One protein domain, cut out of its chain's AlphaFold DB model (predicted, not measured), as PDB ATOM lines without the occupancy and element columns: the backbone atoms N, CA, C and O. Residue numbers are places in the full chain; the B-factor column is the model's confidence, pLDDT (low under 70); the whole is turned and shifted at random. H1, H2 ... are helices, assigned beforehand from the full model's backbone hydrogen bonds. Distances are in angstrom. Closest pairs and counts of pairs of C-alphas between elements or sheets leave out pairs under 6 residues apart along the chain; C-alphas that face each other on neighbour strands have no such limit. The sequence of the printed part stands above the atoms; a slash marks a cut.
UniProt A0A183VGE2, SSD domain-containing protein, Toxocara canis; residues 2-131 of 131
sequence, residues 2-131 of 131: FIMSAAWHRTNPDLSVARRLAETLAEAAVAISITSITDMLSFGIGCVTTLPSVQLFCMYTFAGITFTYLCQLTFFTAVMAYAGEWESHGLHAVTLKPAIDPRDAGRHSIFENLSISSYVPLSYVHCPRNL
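This is residues 2 to 131 of the 131 residues of the protein "SSD domain-containing protein" of Toxocara canis (UniProt A0A183VGE2). A long helical hairpin, H2 and H3 side by side, has the short H1 packed on residues 20 to 29 of H2. A tail without named elements, residues 89 to 131, follows H3; its residues 102 to 117 and 126 to 131 stick out. The 130 printed residues, all helix by class, hold H1, H2, H3 in that order, only just extended, close to loose: radius of gyration of the C-alphas 21.3 A, spans 72 by 39 by 22 A.

Start at H1, residues 2 to 10; it forms a hairpin with H2, residues 17 to 46, closest at C-alphas 4 and 28, 5.1 A, a shallow tilt of 23 degrees, opposite ways. H2 forms another with H3, residues 52 to 88, closest at C-alphas 43 and 58, 5.2 A, a shallow tilt of 3 degrees, opposite ways. Every O i to N i+4 pair is within hydrogen-bond range in H1, 24 of 26 in H2, 31 of 33 in H3.

Find C-alpha 2 at (-103.079, -61.239, 129.184), where H1 begins its 12.5 A. H2 runs 41.1 A; H3 runs 53.1 A to C-alpha 88 at (-118.757, -59.967, 143.488).

The printed part has no cut and no long link between helices; pLDDT is under 70 at residues 90 to 131.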
ATOM      1  N   PHE A   2    -102.140 -60.302 129.834       90.12
ATOM      2  CA  PHE A   2    -103.079 -61.239 129.184       90.12
ATOM      3  C   PHE A   2    -103.111 -62.634 129.816       90.12
ATOM      4  O   PHE A   2    -104.189 -63.154 130.067       90.12
ATOM      5  N   ILE A   3    -101.946 -63.203 130.145       92.25
ATOM      6  CA  ILE A   3    -101.856 -64.510 130.821       92.25
ATOM      7  C   ILE A   3    -102.589 -64.500 132.168       92.25
ATOM      8  O   ILE A   3    -103.323 -65.429 132.482       92.25
ATOM      9  N   MET A   4    -102.437 -63.420 132.933       91.25
ATOM     10  CA  MET A   4    -103.059 -63.260 134.244       91.25
ATOM     11  C   MET A   4    -104.584 -63.079 134.134       91.25
ATOM     12  O   MET A   4    -105.327 -63.724 134.860       91.25
ATOM     13  N   SER A   5    -105.067 -62.287 133.171       90.50
ATOM     14  CA  SER A   5    -106.508 -62.164 132.895       90.50
ATOM     15  C   SER A   5    -107.117 -63.475 132.376       90.50
ATOM     16  O   SER A   5    -108.215 -63.851 132.780       90.50
ATOM     17  N   ALA A   6    -106.392 -64.218 131.537       90.12
ATOM     18  CA  ALA A   6    -106.829 -65.527 131.063       90.12
ATOM     19  C   ALA A   6    -106.895 -66.561 132.200       90.12
ATOM     20  O   ALA A   6    -107.827 -67.361 132.236       90.12
ATOM     21  N   ALA A   7    -105.936 -66.539 133.131       89.69
ATOM     22  CA  ALA A   7    -105.956 -67.381 134.324       89.69
ATOM     23  C   ALA A   7    -107.108 -66.993 135.271       89.69
ATOM     24  O   ALA A   7    -107.845 -67.874 135.703       89.69
ATOM     25  N   TRP A   8    -107.363 -65.693 135.476       88.06
ATOM     26  CA  TRP A   8    -108.506 -65.200 136.260       88.06
ATOM     27  C   TRP A   8    -109.829 -65.768 135.753       88.06
ATOM     28  O   TRP A   8    -110.656 -66.255 136.521       88.06
ATOM     29  N   HIS A   9    -109.999 -65.777 134.436       86.88
ATOM     30  CA  HIS A   9    -111.202 -66.263 133.775       86.88
ATOM     31  C   HIS A   9    -111.393 -67.787 133.831       86.88
ATOM     32  O   HIS A   9    -112.486 -68.286 133.570       86.88
ATOM     33  N   ARG A  10    -110.328 -68.537 134.143       85.50
ATOM     34  CA  ARG A  10    -110.386 -69.987 134.372       85.50
ATOM     35  C   ARG A  10    -110.709 -70.348 135.822       85.50
ATOM     36  O   ARG A  10    -111.097 -71.485 136.063       85.50
ATOM     37  N   THR A  11    -110.556 -69.417 136.768       85.56
ATOM     38  CA  THR A  11    -110.886 -69.664 138.182       85.56
ATOM     39  C   THR A  11    -112.394 -69.760 138.412       85.56
ATOM     40  O   THR A  11    -113.179 -69.114 137.717       85.56
ATOM     41  N   ASN A  12    -112.809 -70.554 139.407       80.88
ATOM     42  CA  ASN A  12    -114.227 -70.694 139.747       80.88
ATOM     43  C   ASN A  12    -114.775 -69.384 140.347       80.88
ATOM     44  O   ASN A  12    -114.185 -68.878 141.306       80.88
ATOM     45  N   PRO A  13    -115.901 -68.850 139.836       75.94
ATOM     46  CA  PRO A  13    -116.474 -67.585 140.300       75.94
ATOM     47  C   PRO A  13    -117.098 -67.665 141.701       75.94
ATOM     48  O   PRO A  13    -117.212 -66.636 142.357       75.94
ATOM     49  N   ASP A  14    -117.433 -68.865 142.184       76.75
ATOM     50  CA  ASP A  14    -118.059 -69.083 143.501       76.75
ATOM     51  C   ASP A  14    -117.079 -68.945 144.684       76.75
ATOM     52  O   ASP A  14    -117.476 -68.931 145.849       76.75
ATOM     53  N   LEU A  15    -115.775 -68.870 144.403       82.19
ATOM     54  CA  LEU A  15    -114.731 -68.687 145.411       82.19
ATOM     55  C   LEU A  15    -114.581 -67.206 145.781       82.19
ATOM     56  O   LEU A  15    -114.716 -66.321 144.940       82.19
ATOM     57  N   SER A  16    -114.172 -66.936 147.026       88.00
ATOM     58  CA  SER A  16    -113.796 -65.578 147.453       88.00
ATOM     59  C   SER A  16    -112.742 -64.965 146.520       88.00
ATOM     60  O   SER A  16    -111.810 -65.660 146.096       88.00
ATOM     61  N   VAL A  17    -112.840 -63.658 146.269       87.62
ATOM     62  CA  VAL A  17    -111.935 -62.890 145.392       87.62
ATOM     63  C   VAL A  17    -110.465 -63.124 145.747       87.62
ATOM     64  O   VAL A  17    -109.650 -63.411 144.870       87.62
ATOM     65  N   ALA A  18    -110.131 -63.106 147.041       88.75
ATOM     66  CA  ALA A  18    -108.776 -63.362 147.527       88.75
ATOM     67  C   ALA A  18    -108.246 -64.750 147.123       88.75
ATOM     68  O   ALA A  18    -107.087 -64.885 146.726       88.75
ATOM     69  N   ARG A  19    -109.094 -65.786 147.179       89.88
ATOM     70  CA  ARG A  19    -108.708 -67.147 146.784       89.88
ATOM     71  C   ARG A  19    -108.537 -67.266 145.270       89.88
ATOM     72  O   ARG A  19    -107.542 -67.838 144.834       89.88
ATOM     73  N   ARG A  20    -109.447 -66.669 144.488       90.00
ATOM     74  CA  ARG A  20    -109.348 -66.611 143.017       90.00
ATOM     75  C   ARG A  20    -108.063 -65.915 142.570       90.00
ATOM     76  O   ARG A  20    -107.377 -66.399 141.669       90.00
ATOM     77  N   LEU A  21    -107.687 -64.820 143.234       92.00
ATOM     78  CA  LEU A  21    -106.450 -64.086 142.937       92.00
ATOM     79  C   LEU A  21    -105.219 -64.927 143.232       92.00
ATOM     80  O   LEU A  21    -104.309 -64.957 142.411       92.00
ATOM     81  N   ALA A  22    -105.192 -65.597 144.385       92.38
ATOM     82  CA  ALA A  22    -104.063 -66.427 144.782       92.38
ATOM     83  C   ALA A  22    -103.810 -67.555 143.771       92.38
ATOM     84  O   ALA A  22    -102.668 -67.786 143.388       92.38
ATOM     85  N   GLU A  23    -104.870 -68.210 143.298       92.00
ATOM     86  CA  GLU A  23    -104.782 -69.285 142.304       92.00
ATOM     87  C   GLU A  23    -104.353 -68.756 140.928       92.00
ATOM     88  O   GLU A  23    -103.434 -69.286 140.306       92.00
ATOM     89  N   THR A  24    -104.923 -67.622 140.512       92.25
ATOM     90  CA  THR A  24    -104.531 -66.917 139.282       92.25
ATOM     91  C   THR A  24    -103.050 -66.534 139.294       92.25
ATOM     92  O   THR A  24    -102.336 -66.756 138.316       92.25
ATOM     93  N   LEU A  25    -102.578 -65.963 140.404       93.00
ATOM     94  CA  LEU A  25    -101.183 -65.578 140.599       93.00
ATOM     95  C   LEU A  25    -100.260 -66.792 140.629       93.00
ATOM     96  O   LEU A  25     -99.196 -66.732 140.025       93.00
ATOM     97  N   ALA A  26    -100.647 -67.878 141.298       93.31
ATOM     98  CA  ALA A  26     -99.816 -69.073 141.403       93.31
ATOM     99  C   ALA A  26     -99.451 -69.644 140.023       93.31
ATOM    100  O   ALA A  26     -98.306 -70.037 139.811       93.31
ATOM    101  N   GLU A  27    -100.379 -69.623 139.064       91.00
ATOM    102  CA  GLU A  27    -100.105 -70.079 137.699       91.00
ATOM    103  C   GLU A  27     -99.466 -68.988 136.826       91.00
ATOM    104  O   GLU A  27     -98.426 -69.198 136.193       91.00
ATOM    105  N   ALA A  28    -100.064 -67.795 136.780       93.44
ATOM    106  CA  ALA A  28     -99.651 -66.760 135.838       93.44
ATOM    107  C   ALA A  28     -98.357 -66.044 136.252       93.44
ATOM    108  O   ALA A  28     -97.563 -65.671 135.384       93.44
ATOM    109  N   ALA A  29     -98.113 -65.850 137.554       92.56
ATOM    110  CA  ALA A  29     -96.908 -65.166 138.027       92.56
ATOM    111  C   ALA A  29     -95.646 -65.996 137.780       92.56
ATOM    112  O   ALA A  29     -94.595 -65.413 137.516       92.56
ATOM    113  N   VAL A  30     -95.735 -67.330 137.811       94.12
ATOM    114  CA  VAL A  30     -94.601 -68.218 137.510       94.12
ATOM    115  C   VAL A  30     -94.148 -68.030 136.064       94.12
ATOM    116  O   VAL A  30     -92.971 -67.769 135.827       94.12
ATOM    117  N   ALA A  31     -95.080 -68.067 135.108       94.56
ATOM    118  CA  ALA A  31     -94.765 -67.857 133.695       94.56
ATOM    119  C   ALA A  31     -94.126 -66.480 133.442       94.56
ATOM    120  O   ALA A  31     -93.084 -66.389 132.796       94.56
ATOM    121  N   ILE A  32     -94.711 -65.416 134.006       93.69
ATOM    122  CA  ILE A  32     -94.187 -64.047 133.874       93.69
ATOM    123  C   ILE A  32     -92.784 -63.939 134.486       93.69
ATOM    124  O   ILE A  32     -91.895 -63.353 133.876       93.69
ATOM    125  N   SER A  33     -92.567 -64.533 135.663       95.00
ATOM    126  CA  SER A  33     -91.272 -64.493 136.350       95.00
ATOM    127  C   SER A  33     -90.183 -65.200 135.556       95.00
ATOM    128  O   SER A  33     -89.088 -64.665 135.441       95.00
ATOM    129  N   ILE A  34     -90.476 -66.357 134.957       95.12
ATOM    130  CA  ILE A  34     -89.507 -67.078 134.119       95.12
ATOM    131  C   ILE A  34     -89.069 -66.207 132.938       95.12
ATOM    132  O   ILE A  34     -87.868 -66.069 132.698       95.12
ATOM    133  N   THR A  35     -90.016 -65.587 132.230       95.31
ATOM    134  CA  THR A  35     -89.698 -64.689 131.111       95.31
ATOM    135  C   THR A  35     -88.885 -63.487 131.585       95.31
ATOM    136  O   THR A  35     -87.787 -63.268 131.085       95.31
ATOM    137  N   SER A  36     -89.351 -62.761 132.606       95.25
ATOM    138  CA  SER A  36     -88.666 -61.556 133.087       95.25
ATOM    139  C   SER A  36     -87.274 -61.842 133.651       95.25
ATOM    140  O   SER A  36     -86.352 -61.080 133.381       95.25
ATOM    141  N   ILE A  37     -87.084 -62.943 134.389       95.69
ATOM    142  CA  ILE A  37     -85.763 -63.353 134.890       95.69
ATOM    143  C   ILE A  37     -84.840 -63.699 133.721       95.69
ATOM    144  O   ILE A  37     -83.688 -63.272 133.705       95.69
ATOM    145  N   THR A  38     -85.331 -64.439 132.726       96.31
ATOM    146  CA  THR A  38     -84.524 -64.799 131.551       96.31
ATOM    147  C   THR A  38     -84.128 -63.561 130.747       96.31
ATOM    148  O   THR A  38     -82.975 -63.454 130.321       96.31
ATOM    149  N   ASP A  39     -85.030 -62.590 130.600       94.94
ATOM    150  CA  ASP A  39     -84.732 -61.316 129.946       94.94
ATOM    151  C   ASP A  39     -83.691 -60.521 130.745       94.94
ATOM    152  O   ASP A  39     -82.700 -60.056 130.182       94.94
ATOM    153  N   MET A  40     -83.855 -60.414 132.069       95.31
ATOM    154  CA  MET A  40     -82.880 -59.770 132.958       95.31
ATOM    155  C   MET A  40     -81.493 -60.405 132.840       95.31
ATOM    156  O   MET A  40     -80.501 -59.687 132.751       95.31
ATOM    157  N   LEU A  41     -81.405 -61.737 132.797       94.81
ATOM    158  CA  LEU A  41     -80.141 -62.446 132.600       94.81
ATOM    159  C   LEU A  41     -79.556 -62.176 131.210       94.81
ATOM    160  O   LEU A  41     -78.363 -61.904 131.091       94.81
ATOM    161  N   SER A  42     -80.387 -62.189 130.168       94.50
ATOM    162  CA  SER A  42     -79.963 -61.946 128.784       94.50
ATOM    163  C   SER A  42     -79.397 -60.535 128.604       94.50
ATOM    164  O   SER A  42     -78.300 -60.371 128.070       94.50
ATOM    165  N   PHE A  43     -80.095 -59.513 129.106       92.56
ATOM    166  CA  PHE A  43     -79.608 -58.131 129.073       92.56
ATOM    167  C   PHE A  43     -78.447 -57.902 130.043       92.56
ATOM    168  O   PHE A  43     -77.533 -57.152 129.715       92.56
ATOM    169  N   GLY A  44     -78.431 -58.588 131.187       91.00
ATOM    170  CA  GLY A  44     -77.323 -58.551 132.141       91.00
ATOM    171  C   GLY A  44     -76.016 -59.069 131.537       91.00
ATOM    172  O   GLY A  44     -74.981 -58.419 131.669       91.00
ATOM    173  N   ILE A  45     -76.060 -60.186 130.806       92.19
ATOM    174  CA  ILE A  45     -74.910 -60.699 130.044       92.19
ATOM    175  C   ILE A  45     -74.579 -59.752 128.876       92.19
ATOM    176  O   ILE A  45     -73.406 -59.509 128.594       92.19
ATOM    177  N   GLY A  46     -75.594 -59.157 128.241       88.31
ATOM    178  CA  GLY A  46     -75.432 -58.157 127.177       88.31
ATOM    179  C   GLY A  46     -74.646 -56.908 127.594       88.31
ATOM    180  O   GLY A  46     -73.963 -56.308 126.764       88.31
ATOM    181  N   CYS A  47     -74.641 -56.554 128.882       86.44
ATOM    182  CA  CYS A  47     -73.828 -55.454 129.411       86.44
ATOM    183  C   CYS A  47     -72.308 -55.714 129.346       86.44
ATOM    184  O   CYS A  47     -71.532 -54.768 129.460       86.44
ATOM    185  N   VAL A  48     -71.860 -56.961 129.145       86.75
ATOM    186  CA  VAL A  48     -70.428 -57.323 129.056       86.75
ATOM    187  C   VAL A  48     -69.834 -57.004 127.669       86.75
ATOM    188  O   VAL A  48     -68.618 -57.015 127.485       86.75
ATOM    189  N   THR A  49     -70.666 -56.672 126.677       88.06
ATOM    190  CA  THR A  49     -70.220 -56.295 125.328       88.06
ATOM    191  C   THR A  49     -69.310 -55.062 125.347       88.06
ATOM    192  O   THR A  49     -69.581 -54.086 126.031       88.06
ATOM    193  N   THR A  50     -68.254 -55.060 124.529       81.81
ATOM    194  CA  THR A  50     -67.249 -53.980 124.432       81.81
ATOM    195  C   THR A  50     -67.723 -52.720 123.695       81.81
ATOM    196  O   THR A  50     -66.999 -51.726 123.645       81.81
ATOM    197  N   LEU A  51     -68.927 -52.737 123.116       90.19
ATOM    198  CA  LEU A  51     -69.515 -51.608 122.392       90.19
ATOM    199  C   LEU A  51     -70.287 -50.688 123.359       90.19
ATOM    200  O   LEU A  51     -71.347 -51.088 123.850       90.19
ATOM    201  N   PRO A  52     -69.842 -49.438 123.586       84.31
ATOM    202  CA  PRO A  52     -70.403 -48.560 124.623       84.31
ATOM    203  C   PRO A  52     -71.878 -48.188 124.395       84.31
ATOM    204  O   PRO A  52     -72.631 -48.006 125.347       84.31
ATOM    205  N   SER A  53     -72.323 -48.124 123.135       90.81
ATOM    206  CA  SER A  53     -73.732 -47.868 122.799       90.81
ATOM    207  C   SER A  53     -74.655 -49.011 123.252       90.81
ATOM    208  O   SER A  53     -75.733 -48.781 123.796       90.81
ATOM    209  N   VAL A  54     -74.198 -50.258 123.091       90.94
ATOM    210  CA  VAL A  54     -74.968 -51.457 123.451       90.94
ATOM    211  C   VAL A  54     -75.056 -51.606 124.967       90.94
ATOM    212  O   VAL A  54     -76.111 -51.964 125.477       90.94
ATOM    213  N   GLN A  55     -73.995 -51.255 125.699       91.75
ATOM    214  CA  GLN A  55     -73.992 -51.295 127.165       91.75
ATOM    215  C   GLN A  55     -75.073 -50.396 127.770       91.75
ATOM    216  O   GLN A  55     -75.861 -50.858 128.593       91.75
ATOM    217  N   LEU A  56     -75.147 -49.131 127.337       92.19
ATOM    218  CA  LEU A  56     -76.175 -48.192 127.797       92.19
ATOM    219  C   LEU A  56     -77.576 -48.725 127.495       92.19
ATOM    220  O   LEU A  56     -78.422 -48.748 128.386       92.19
ATOM    221  N   PHE A  57     -77.798 -49.207 126.270       92.50
ATOM    222  CA  PHE A  57     -79.068 -49.813 125.882       92.50
ATOM    223  C   PHE A  57     -79.447 -50.984 126.801       92.50
ATOM    224  O   PHE A  57     -80.513 -50.951 127.412       92.50
ATOM    225  N   CYS A  58     -78.557 -51.966 126.976       92.50
ATOM    226  CA  CYS A  58     -78.802 -53.128 127.828       92.50
ATOM    227  C   CYS A  58     -79.088 -52.735 129.284       92.50
ATOM    228  O   CYS A  58     -79.988 -53.307 129.898       92.50
ATOM    229  N   MET A  59     -78.394 -51.728 129.825       92.38
ATOM    230  CA  MET A  59     -78.614 -51.250 131.192       92.38
ATOM    231  C   MET A  59     -79.997 -50.603 131.370       92.38
ATOM    232  O   MET A  59     -80.696 -50.894 132.344       92.38
ATOM    233  N   TYR A  60     -80.425 -49.765 130.418       94.88
ATOM    234  CA  TYR A  60     -81.767 -49.171 130.434       94.88
ATOM    235  C   TYR A  60     -82.858 -50.229 130.275       94.88
ATOM    236  O   TYR A  60     -83.854 -50.192 130.998       94.88
ATOM    237  N   THR A  61     -82.674 -51.192 129.369       94.94
ATOM    238  CA  THR A  61     -83.639 -52.277 129.166       94.94
ATOM    239  C   THR A  61     -83.737 -53.173 130.397       94.94
ATOM    240  O   THR A  61     -84.843 -53.491 130.823       94.94
ATOM    241  N   PHE A  62     -82.613 -53.506 131.039       95.00
ATOM    242  CA  PHE A  62     -82.592 -54.262 132.294       95.00
ATOM    243  C   PHE A  62     -83.397 -53.561 133.399       95.00
ATOM    244  O   PHE A  62     -84.265 -54.173 134.031       95.00
ATOM    245  N   ALA A  63     -83.161 -52.260 133.602       95.06
ATOM    246  CA  ALA A  63     -83.907 -51.465 134.575       95.06
ATOM    247  C   ALA A  63     -85.402 -51.371 134.212       95.06
ATOM    248  O   ALA A  63     -86.260 -51.535 135.079       95.06
ATOM    249  N   GLY A  64     -85.724 -51.174 132.929       96.06
ATOM    250  CA  GLY A  64     -87.098 -51.087 132.429       96.06
ATOM    251  C   GLY A  64     -87.894 -52.383 132.602       96.06
ATOM    252  O   GLY A  64     -89.050 -52.344 133.027       96.06
ATOM    253  N   ILE A  65     -87.273 -53.533 132.334       95.62
ATOM    254  CA  ILE A  65     -87.880 -54.856 132.538       95.62
ATOM    255  C   ILE A  65     -88.070 -55.130 134.026       95.62
ATOM    256  O   ILE A  65     -89.147 -55.565 134.426       95.62
ATOM    257  N   THR A  66     -87.079 -54.801 134.858       94.50
ATOM    258  CA  THR A  66     -87.185 -54.928 136.321       94.50
ATOM    259  C   THR A  66     -88.338 -54.102 136.874       94.50
ATOM    260  O   THR A  66     -89.176 -54.618 137.614       94.50
ATOM    261  N   PHE A  67     -88.439 -52.838 136.469       95.12
ATOM    262  CA  PHE A  67     -89.534 -51.968 136.881       95.12
ATOM    263  C   PHE A  67     -90.894 -52.492 136.400       95.12
ATOM    264  O   PHE A  67     -91.839 -52.601 137.183       95.12
ATOM    265  N   THR A  68     -90.986 -52.889 135.129       93.31
ATOM    266  CA  THR A  68     -92.228 -53.404 134.536       93.31
ATOM    267  C   THR A  68     -92.677 -54.702 135.206       93.31
ATOM    268  O   THR A  68     -93.869 -54.866 135.459       93.31
ATOM    269  N   TYR A  69     -91.746 -55.594 135.555       94.56
ATOM    270  CA  TYR A  69     -92.026 -56.822 136.298       94.56
ATOM    271  C   TYR A  69     -92.649 -56.524 137.669       94.56
ATOM    272  O   TYR A  69     -93.707 -57.063 138.003       94.56
ATOM    273  N   LEU A  70     -92.057 -55.599 138.434       94.62
ATOM    274  CA  LEU A  70     -92.574 -55.203 139.748       94.62
ATOM    275  C   LEU A  70     -93.962 -54.564 139.653       94.62
ATOM    276  O   LEU A  70     -94.876 -54.956 140.385       94.62
ATOM    277  N   CYS A  71     -94.155 -53.617 138.732       93.62
ATOM    278  CA  CYS A  71     -95.456 -52.989 138.505       93.62
ATOM    279  C   CYS A  71     -96.504 -54.006 138.034       93.62
ATOM    280  O   CYS A  71     -97.658 -53.958 138.461       93.62
ATOM    281  N   GLN A  72     -96.126 -54.962 137.187       91.62
ATOM    282  CA  GLN A  72     -97.050 -55.973 136.689       91.62
ATOM    283  C   GLN A  72     -97.456 -56.994 137.760       91.62
ATOM    284  O   GLN A  72     -98.575 -57.493 137.696       91.62
ATOM    285  N   LEU A  73     -96.611 -57.291 138.748       92.75
ATOM    286  CA  LEU A  73     -97.000 -58.170 139.855       92.75
ATOM    287  C   LEU A  73     -97.770 -57.457 140.963       92.75
ATOM    288  O   LEU A  73     -98.638 -58.071 141.574       92.75
ATOM    289  N   THR A  74     -97.483 -56.186 141.237       92.69
ATOM    290  CA  THR A  74     -98.099 -55.464 142.363       92.69
ATOM    291  C   THR A  74     -99.315 -54.659 141.921       92.69
ATOM    292  O   THR A  74    -100.444 -54.970 142.299       92.69
ATOM    293  N   PHE A  75     -99.100 -53.656 141.074       92.06
ATOM    294  CA  PHE A  75    -100.132 -52.719 140.644       92.06
ATOM    295  C   PHE A  75    -101.251 -53.420 139.873       92.06
ATOM    296  O   PHE A  75    -102.426 -53.222 140.172       92.06
ATOM    297  N   PHE A  76    -100.909 -54.292 138.921       90.75
ATOM    298  CA  PHE A  76    -101.937 -54.988 138.145       90.75
ATOM    299  C   PHE A  76    -102.755 -55.966 138.993       90.75
ATOM    300  O   PHE A  76    -103.974 -56.015 138.866       90.75
ATOM    301  N   THR A  77    -102.103 -56.707 139.888       91.69
ATOM    302  CA  THR A  77    -102.779 -57.594 140.842       91.69
ATOM    303  C   THR A  77    -103.736 -56.827 141.742       91.69
ATOM    304  O   THR A  77    -104.859 -57.275 141.947       91.69
ATOM    305  N   ALA A  78    -103.329 -55.659 142.247       92.19
ATOM    306  CA  ALA A  78    -104.191 -54.814 143.067       92.19
ATOM    307  C   ALA A  78    -105.428 -54.335 142.289       92.19
ATOM    308  O   ALA A  78    -106.545 -54.405 142.799       92.19
ATOM    309  N   VAL A  79    -105.249 -53.916 141.031       91.12
ATOM    310  CA  VAL A  79    -106.366 -53.528 140.154       91.12
ATOM    311  C   VAL A  79    -107.297 -54.711 139.886       91.12
ATOM    312  O   VAL A  79    -108.511 -54.556 139.968       91.12
ATOM    313  N   MET A  80    -106.757 -55.903 139.620       90.12
ATOM    314  CA  MET A  80    -107.571 -57.112 139.460       90.12
ATOM    315  C   MET A  80    -108.319 -57.485 140.739       90.12
ATOM    316  O   MET A  80    -109.457 -57.931 140.656       90.12
ATOM    317  N   ALA A  81    -107.709 -57.297 141.910       90.69
ATOM    318  CA  ALA A  81    -108.366 -57.569 143.180       90.69
ATOM    319  C   ALA A  81    -109.596 -56.690 143.363       90.69
ATOM    320  O   ALA A  81    -110.680 -57.177 143.665       90.69
ATOM    321  N   TYR A  82    -109.432 -55.402 143.087       88.50
ATOM    322  CA  TYR A  82    -110.519 -54.444 143.156       88.50
ATOM    323  C   TYR A  82    -111.602 -54.720 142.104       88.50
ATOM    324  O   TYR A  82    -112.791 -54.664 142.406       88.50
ATOM    325  N   ALA A  83    -111.202 -55.110 140.891       86.62
ATOM    326  CA  ALA A  83    -112.134 -55.538 139.852       86.62
ATOM    327  C   ALA A  83    -112.906 -56.813 140.240       86.62
ATOM    328  O   ALA A  83    -114.092 -56.920 139.940       86.62
ATOM    329  N   GLY A  84    -112.268 -57.760 140.934       85.56
ATOM    330  CA  GLY A  84    -112.919 -58.966 141.444       85.56
ATOM    331  C   GLY A  84    -113.940 -58.674 142.546       85.56
ATOM    332  O   GLY A  84    -115.018 -59.262 142.553       85.56
ATOM    333  N   GLU A  85    -113.650 -57.719 143.434       85.00
ATOM    334  CA  GLU A  85    -114.620 -57.235 144.429       85.00
ATOM    335  C   GLU A  85    -115.837 -56.592 143.748       85.00
ATOM    336  O   GLU A  85    -116.980 -56.869 144.115       85.00
ATOM    337  N   TRP A  86    -115.620 -55.794 142.699       81.50
ATOM    338  CA  TRP A  86    -116.711 -55.224 141.902       81.50
ATOM    339  C   TRP A  86    -117.562 -56.283 141.201       81.50
ATOM    340  O   TRP A  86    -118.787 -56.152 141.171       81.50
ATOM    341  N   GLU A  87    -116.931 -57.338 140.684       79.75
ATOM    342  CA  GLU A  87    -117.626 -58.489 140.101       79.75
ATOM    343  C   GLU A  87    -118.492 -59.203 141.152       79.75
ATOM    344  O   GLU A  87    -119.643 -59.536 140.873       79.75
ATOM    345  N   SER A  88    -118.001 -59.344 142.390       75.94
ATOM    346  CA  SER A  88    -118.757 -59.967 143.488       75.94
ATOM    347  C   SER A  88    -119.978 -59.152 143.941       75.94
ATOM    348  O   SER A  88    -120.998 -59.719 144.325       75.94
ATOM    349  N   HIS A  89    -119.911 -57.821 143.838       76.06
ATOM    350  CA  HIS A  89    -121.027 -56.918 144.135       76.06
ATOM    351  C   HIS A  89    -122.037 -56.795 142.981       76.06
ATOM    352  O   HIS A  89    -122.982 -56.010 143.074       76.06
ATOM    353  N   GLY A  90    -121.841 -57.534 141.882       66.38
ATOM    354  CA  GLY A  90    -122.699 -57.461 140.703       66.38
ATOM    355  C   GLY A  90    -122.647 -56.096 140.018       66.38
ATOM    356  O   GLY A  90    -123.628 -55.684 139.409       66.38
ATOM    357  N   LEU A  91    -121.543 -55.352 140.140       62.84
ATOM    358  CA  LEU A  91    -121.383 -54.053 139.490       62.84
ATOM    359  C   LEU A  91    -120.890 -54.238 138.055       62.84
ATOM    360  O   LEU A  91    -120.030 -55.067 137.763       62.84
ATOM    361  N   HIS A  92    -121.403 -53.422 137.139       66.12
ATOM    362  CA  HIS A  92    -120.935 -53.441 135.761       66.12
ATOM    363  C   HIS A  92    -119.500 -52.890 135.671       66.12
ATOM    364  O   HIS A  92    -119.240 -51.779 136.137       66.12
ATOM    365  N   ALA A  93    -118.585 -53.636 135.039       60.59
ATOM    366  CA  ALA A  93    -117.134 -53.379 135.057       60.59
ATOM    367  C   ALA A  93    -116.709 -51.975 134.575       60.59
ATOM    368  O   ALA A  93    -115.663 -51.476 134.979       60.59
ATOM    369  N   VAL A  94    -117.516 -51.337 133.720       62.91
ATOM    370  CA  VAL A  94    -117.258 -49.985 133.187       62.91
ATOM    371  C   VAL A  94    -118.146 -48.928 133.848       62.91
ATOM    372  O   VAL A  94    -117.726 -47.790 134.034       62.91
ATOM    373  N   THR A  95    -119.386 -49.279 134.194       58.66
ATOM    374  CA  THR A  95    -120.405 -48.305 134.623       58.66
ATOM    375  C   THR A  95    -120.560 -48.199 136.138       58.66
ATOM    376  O   THR A  95    -121.275 -47.307 136.585       58.66
ATOM    377  N   LEU A  96    -119.937 -49.098 136.919       57.72
ATOM    378  CA  LEU A  96    -120.008 -49.172 138.390       57.72
ATOM    379  C   LEU A  96    -121.437 -49.099 138.961       57.72
ATOM    380  O   LEU A  96    -121.648 -48.736 140.115       57.72
ATOM    381  N   LYS A  97    -122.435 -49.435 138.140       55.03
ATOM    382  CA  LYS A  97    -123.849 -49.512 138.506       55.03
ATOM    383  C   LYS A  97    -124.220 -50.974 138.747       55.03
ATOM    384  O   LYS A  97    -123.627 -51.836 138.092       55.03
ATOM    385  N   PRO A  98    -125.178 -51.257 139.646       56.44
ATOM    386  CA  PRO A  98    -125.658 -52.616 139.865       56.44
ATOM    387  C   PRO A  98    -126.194 -53.193 138.553       56.44
ATOM    388  O   PRO A  98    -126.943 -52.528 137.832       56.44
ATOM    389  N   ALA A  99    -125.754 -54.404 138.220       56.06
ATOM    390  CA  ALA A  99    -126.206 -55.146 137.061       56.06
ATOM    391  C   ALA A  99    -127.697 -55.453 137.232       56.06
ATOM    392  O   ALA A  99    -128.119 -56.050 138.221       56.06
ATOM    393  N   ILE A 100    -128.490 -54.984 136.274       54.50
ATOM    394  CA  ILE A 100    -129.930 -55.227 136.215       54.50
ATOM    395  C   ILE A 100    -130.143 -56.712 135.912       54.50
ATOM    396  O   ILE A 100    -129.557 -57.244 134.966       54.50
ATOM    397  N   ASP A 101    -130.979 -57.374 136.712       54.56
ATOM    398  CA  ASP A 101    -131.377 -58.761 136.481       54.56
ATOM    399  C   ASP A 101    -132.154 -58.863 135.146       54.56
ATOM    400  O   ASP A 101    -133.035 -58.035 134.883       54.56
ATOM    401  N   PRO A 102    -131.880 -59.862 134.282       55.97
ATOM    402  CA  PRO A 102    -132.609 -60.057 133.027       55.97
ATOM    403  C   PRO A 102    -134.129 -60.212 133.196       55.97
ATOM    404  O   PRO A 102    -134.865 -60.074 132.219       55.97
ATOM    405  N   ARG A 103    -134.621 -60.500 134.410       51.94
ATOM    406  CA  ARG A 103    -136.054 -60.627 134.717       51.94
ATOM    407  C   ARG A 103    -136.801 -59.288 134.761       51.94
ATOM    408  O   ARG A 103    -138.021 -59.303 134.631       51.94
ATOM    409  N   ASP A 104    -136.096 -58.153 134.827       52.97
ATOM    410  CA  ASP A 104    -136.681 -56.799 134.829       52.97
ATOM    411  C   ASP A 104    -136.567 -56.067 133.469       52.97
ATOM    412  O   ASP A 104    -136.993 -54.918 133.318       52.97
ATOM    413  N   ALA A 105    -136.034 -56.728 132.433       56.25
ATOM    414  CA  ALA A 105    -135.704 -56.143 131.125       56.25
ATOM    415  C   ALA A 105    -136.914 -55.884 130.191       56.25
ATOM    416  O   ALA A 105    -136.784 -55.891 128.969       56.25
ATOM    417  N   GLY A 106    -138.109 -55.655 130.739       49.50
ATOM    418  CA  GLY A 106    -139.344 -55.471 129.967       49.50
ATOM    419  C   GLY A 106    -139.738 -54.023 129.651       49.50
ATOM    420  O   GLY A 106    -140.803 -53.818 129.072       49.50
ATOM    421  N   ARG A 107    -138.977 -52.991 130.066       49.50
ATOM    422  CA  ARG A 107    -139.547 -51.623 130.109       49.50
ATOM    423  C   ARG A 107    -138.645 -50.427 129.789       49.50
ATOM    424  O   ARG A 107    -138.976 -49.318 130.202       49.50
ATOM    425  N   HIS A 108    -137.553 -50.585 129.038       49.34
ATOM    426  CA  HIS A 108    -136.754 -49.416 128.640       49.34
ATOM    427  C   HIS A 108    -136.185 -49.498 127.214       49.34
ATOM    428  O   HIS A 108    -134.979 -49.441 126.991       49.34
ATOM    429  N   SER A 109    -137.091 -49.527 126.233       42.41
ATOM    430  CA  SER A 109    -136.858 -49.358 124.785       42.41
ATOM    431  C   SER A 109    -136.231 -48.006 124.374       42.41
ATOM    432  O   SER A 109    -136.204 -47.658 123.200       42.41
ATOM    433  N   ILE A 110    -135.696 -47.228 125.324       44.66
ATOM    434  CA  ILE A 110    -134.989 -45.958 125.082       44.66
ATOM    435  C   ILE A 110    -133.456 -46.130 125.120       44.66
ATOM    436  O   ILE A 110    -132.735 -45.288 124.593       44.66
ATOM    437  N   PHE A 111    -132.927 -47.235 125.663       48.47
ATOM    438  CA  PHE A 111    -131.471 -47.468 125.733       48.47
ATOM    439  C   PHE A 111    -130.868 -48.181 124.508       48.47
ATOM    440  O   PHE A 111    -129.655 -48.381 124.448       48.47
ATOM    441  N   GLU A 112    -131.688 -48.513 123.506       50.34
ATOM    442  CA  GLU A 112    -131.260 -49.243 122.302       50.34
ATOM    443  C   GLU A 112    -130.284 -48.435 121.420       50.34
ATOM    444  O   GLU A 112    -129.499 -49.009 120.671       50.34
ATOM    445  N   ASN A 113    -130.229 -47.104 121.577       36.47
ATOM    446  CA  ASN A 113    -129.379 -46.230 120.758       36.47
ATOM    447  C   ASN A 113    -127.990 -45.913 121.348       36.47
ATOM    448  O   ASN A 113    -127.215 -45.214 120.701       36.47
ATOM    449  N   LEU A 114    -127.638 -46.421 122.540       45.34
ATOM    450  CA  LEU A 114    -126.287 -46.252 123.113       45.34
ATOM    451  C   LEU A 114    -125.469 -47.555 123.197       45.34
ATOM    452  O   LEU A 114    -124.357 -47.552 123.720       45.34
ATOM    453  N   SER A 115    -125.982 -48.665 122.656       38.88
ATOM    454  CA  SER A 115    -125.384 -50.004 122.793       38.88
ATOM    455  C   SER A 115    -124.386 -50.397 121.685       38.88
ATOM    456  O   SER A 115    -124.090 -51.580 121.516       38.88
ATOM    457  N   ILE A 116    -123.810 -49.444 120.937       39.25
ATOM    458  CA  ILE A 116    -122.756 -49.725 119.937       39.25
ATOM    459  C   ILE A 116    -121.405 -49.141 120.384       39.25
ATOM    460  O   ILE A 116    -120.776 -48.388 119.653       39.25
ATOM    461  N   SER A 117    -120.944 -49.437 121.606       37.28
ATOM    462  CA  SER A 117    -119.505 -49.348 121.944       37.28
ATOM    463  C   SER A 117    -119.134 -49.986 123.289       37.28
ATOM    464  O   SER A 117    -118.322 -49.464 124.043       37.28
ATOM    465  N   SER A 118    -119.751 -51.107 123.659       40.25
ATOM    466  CA  SER A 118    -119.292 -51.932 124.792       40.25
ATOM    467  C   SER A 118    -119.784 -53.363 124.603       40.25
ATOM    468  O   SER A 118    -120.543 -53.896 125.404       40.25
ATOM    469  N   TYR A 119    -119.369 -53.991 123.500       40.06
ATOM    470  CA  TYR A 119    -119.433 -55.445 123.355       40.06
ATOM    471  C   TYR A 119    -118.424 -56.077 124.329       40.06
ATOM    472  O   TYR A 119    -117.319 -56.452 123.952       40.06
ATOM    473  N   VAL A 120    -118.806 -56.181 125.602       45.09
ATOM    474  CA  VAL A 120    -118.339 -57.260 126.475       45.09
ATOM    475  C   VAL A 120    -119.422 -58.332 126.373       45.09
ATOM    476  O   VAL A 120    -120.524 -58.118 126.880       45.09
ATOM    477  N   PRO A 121    -119.188 -59.433 125.638       36.59
ATOM    478  CA  PRO A 121    -120.200 -60.458 125.454       36.59
ATOM    479  C   PRO A 121    -120.584 -61.049 126.809       36.59
ATOM    480  O   PRO A 121    -119.767 -61.610 127.540       36.59
ATOM    481  N   LEU A 122    -121.870 -60.892 127.102       44.38
ATOM    482  CA  LEU A 122    -122.628 -61.322 128.267       44.38
ATOM    483  C   LEU A 122    -122.756 -62.863 128.343       44.38
ATOM    484  O   LEU A 122    -123.840 -63.386 128.565       44.38
ATOM    485  N   SER A 123    -121.661 -63.600 128.133       39.53
ATOM    486  CA  SER A 123    -121.630 -65.072 128.166       39.53
ATOM    487  C   SER A 123    -121.022 -65.644 129.454       39.53
ATOM    488  O   SER A 123    -120.908 -66.860 129.574       39.53
ATOM    489  N   TYR A 124    -120.641 -64.801 130.425       44.06
ATOM    490  CA  TYR A 124    -119.991 -65.235 131.676       44.06
ATOM    491  C   TYR A 124    -120.842 -65.125 132.949       44.06
ATOM    492  O   TYR A 124    -120.424 -65.624 133.986       44.06
ATOM    493  N   VAL A 125    -122.047 -64.546 132.893       46.91
ATOM    494  CA  VAL A 125    -122.911 -64.380 134.086       46.91
ATOM    495  C   VAL A 125    -123.857 -65.572 134.320       46.91
ATOM    496  O   VAL A 125    -124.455 -65.702 135.387       46.91
ATOM    497  N   HIS A 126    -123.972 -66.508 133.373       39.16
ATOM    498  CA  HIS A 126    -124.773 -67.716 133.584       39.16
ATOM    499  C   HIS A 126    -124.273 -68.891 132.737       39.16
ATOM    500  O   HIS A 126    -124.741 -69.128 131.627       39.16
ATOM    501  N   CYS A 127    -123.318 -69.658 133.263       34.72
ATOM    502  CA  CYS A 127    -123.077 -71.019 132.793       34.72
ATOM    503  C   CYS A 127    -123.165 -71.958 134.003       34.72
ATOM    504  O   CYS A 127    -122.246 -71.957 134.823       34.72
ATOM    505  N   PRO A 128    -124.245 -72.748 134.151       43.06
ATOM    506  CA  PRO A 128    -124.273 -73.815 135.132       43.06
ATOM    507  C   PRO A 128    -123.344 -74.907 134.607       43.06
ATOM    508  O   PRO A 128    -123.709 -75.678 133.719       43.06
ATOM    509  N   ARG A 129    -122.109 -74.957 135.105       42.78
ATOM    510  CA  ARG A 129    -121.211 -76.066 134.793       42.78
ATOM    511  C   ARG A 129    -121.493 -77.197 135.779       42.78
ATOM    512  O   ARG A 129    -120.797 -77.349 136.774       42.78
ATOM    513  N   ASN A 130    -122.554 -77.954 135.487       30.31
ATOM    514  CA  ASN A 130    -122.686 -79.327 135.964       30.31
ATOM    515  C   ASN A 130    -121.439 -80.101 135.514       30.31
ATOM    516  O   ASN A 130    -121.152 -80.155 134.314       30.31
ATOM    517  N   LEU A 131    -120.728 -80.680 136.477       34.94
ATOM    518  CA  LEU A 131    -120.118 -81.988 136.296       34.94
ATOM    519  C   LEU A 131    -121.031 -83.001 136.988       34.94
ATOM    520  O   LEU A 131    -121.433 -82.701 138.134       34.94
TER     521      LEU A 131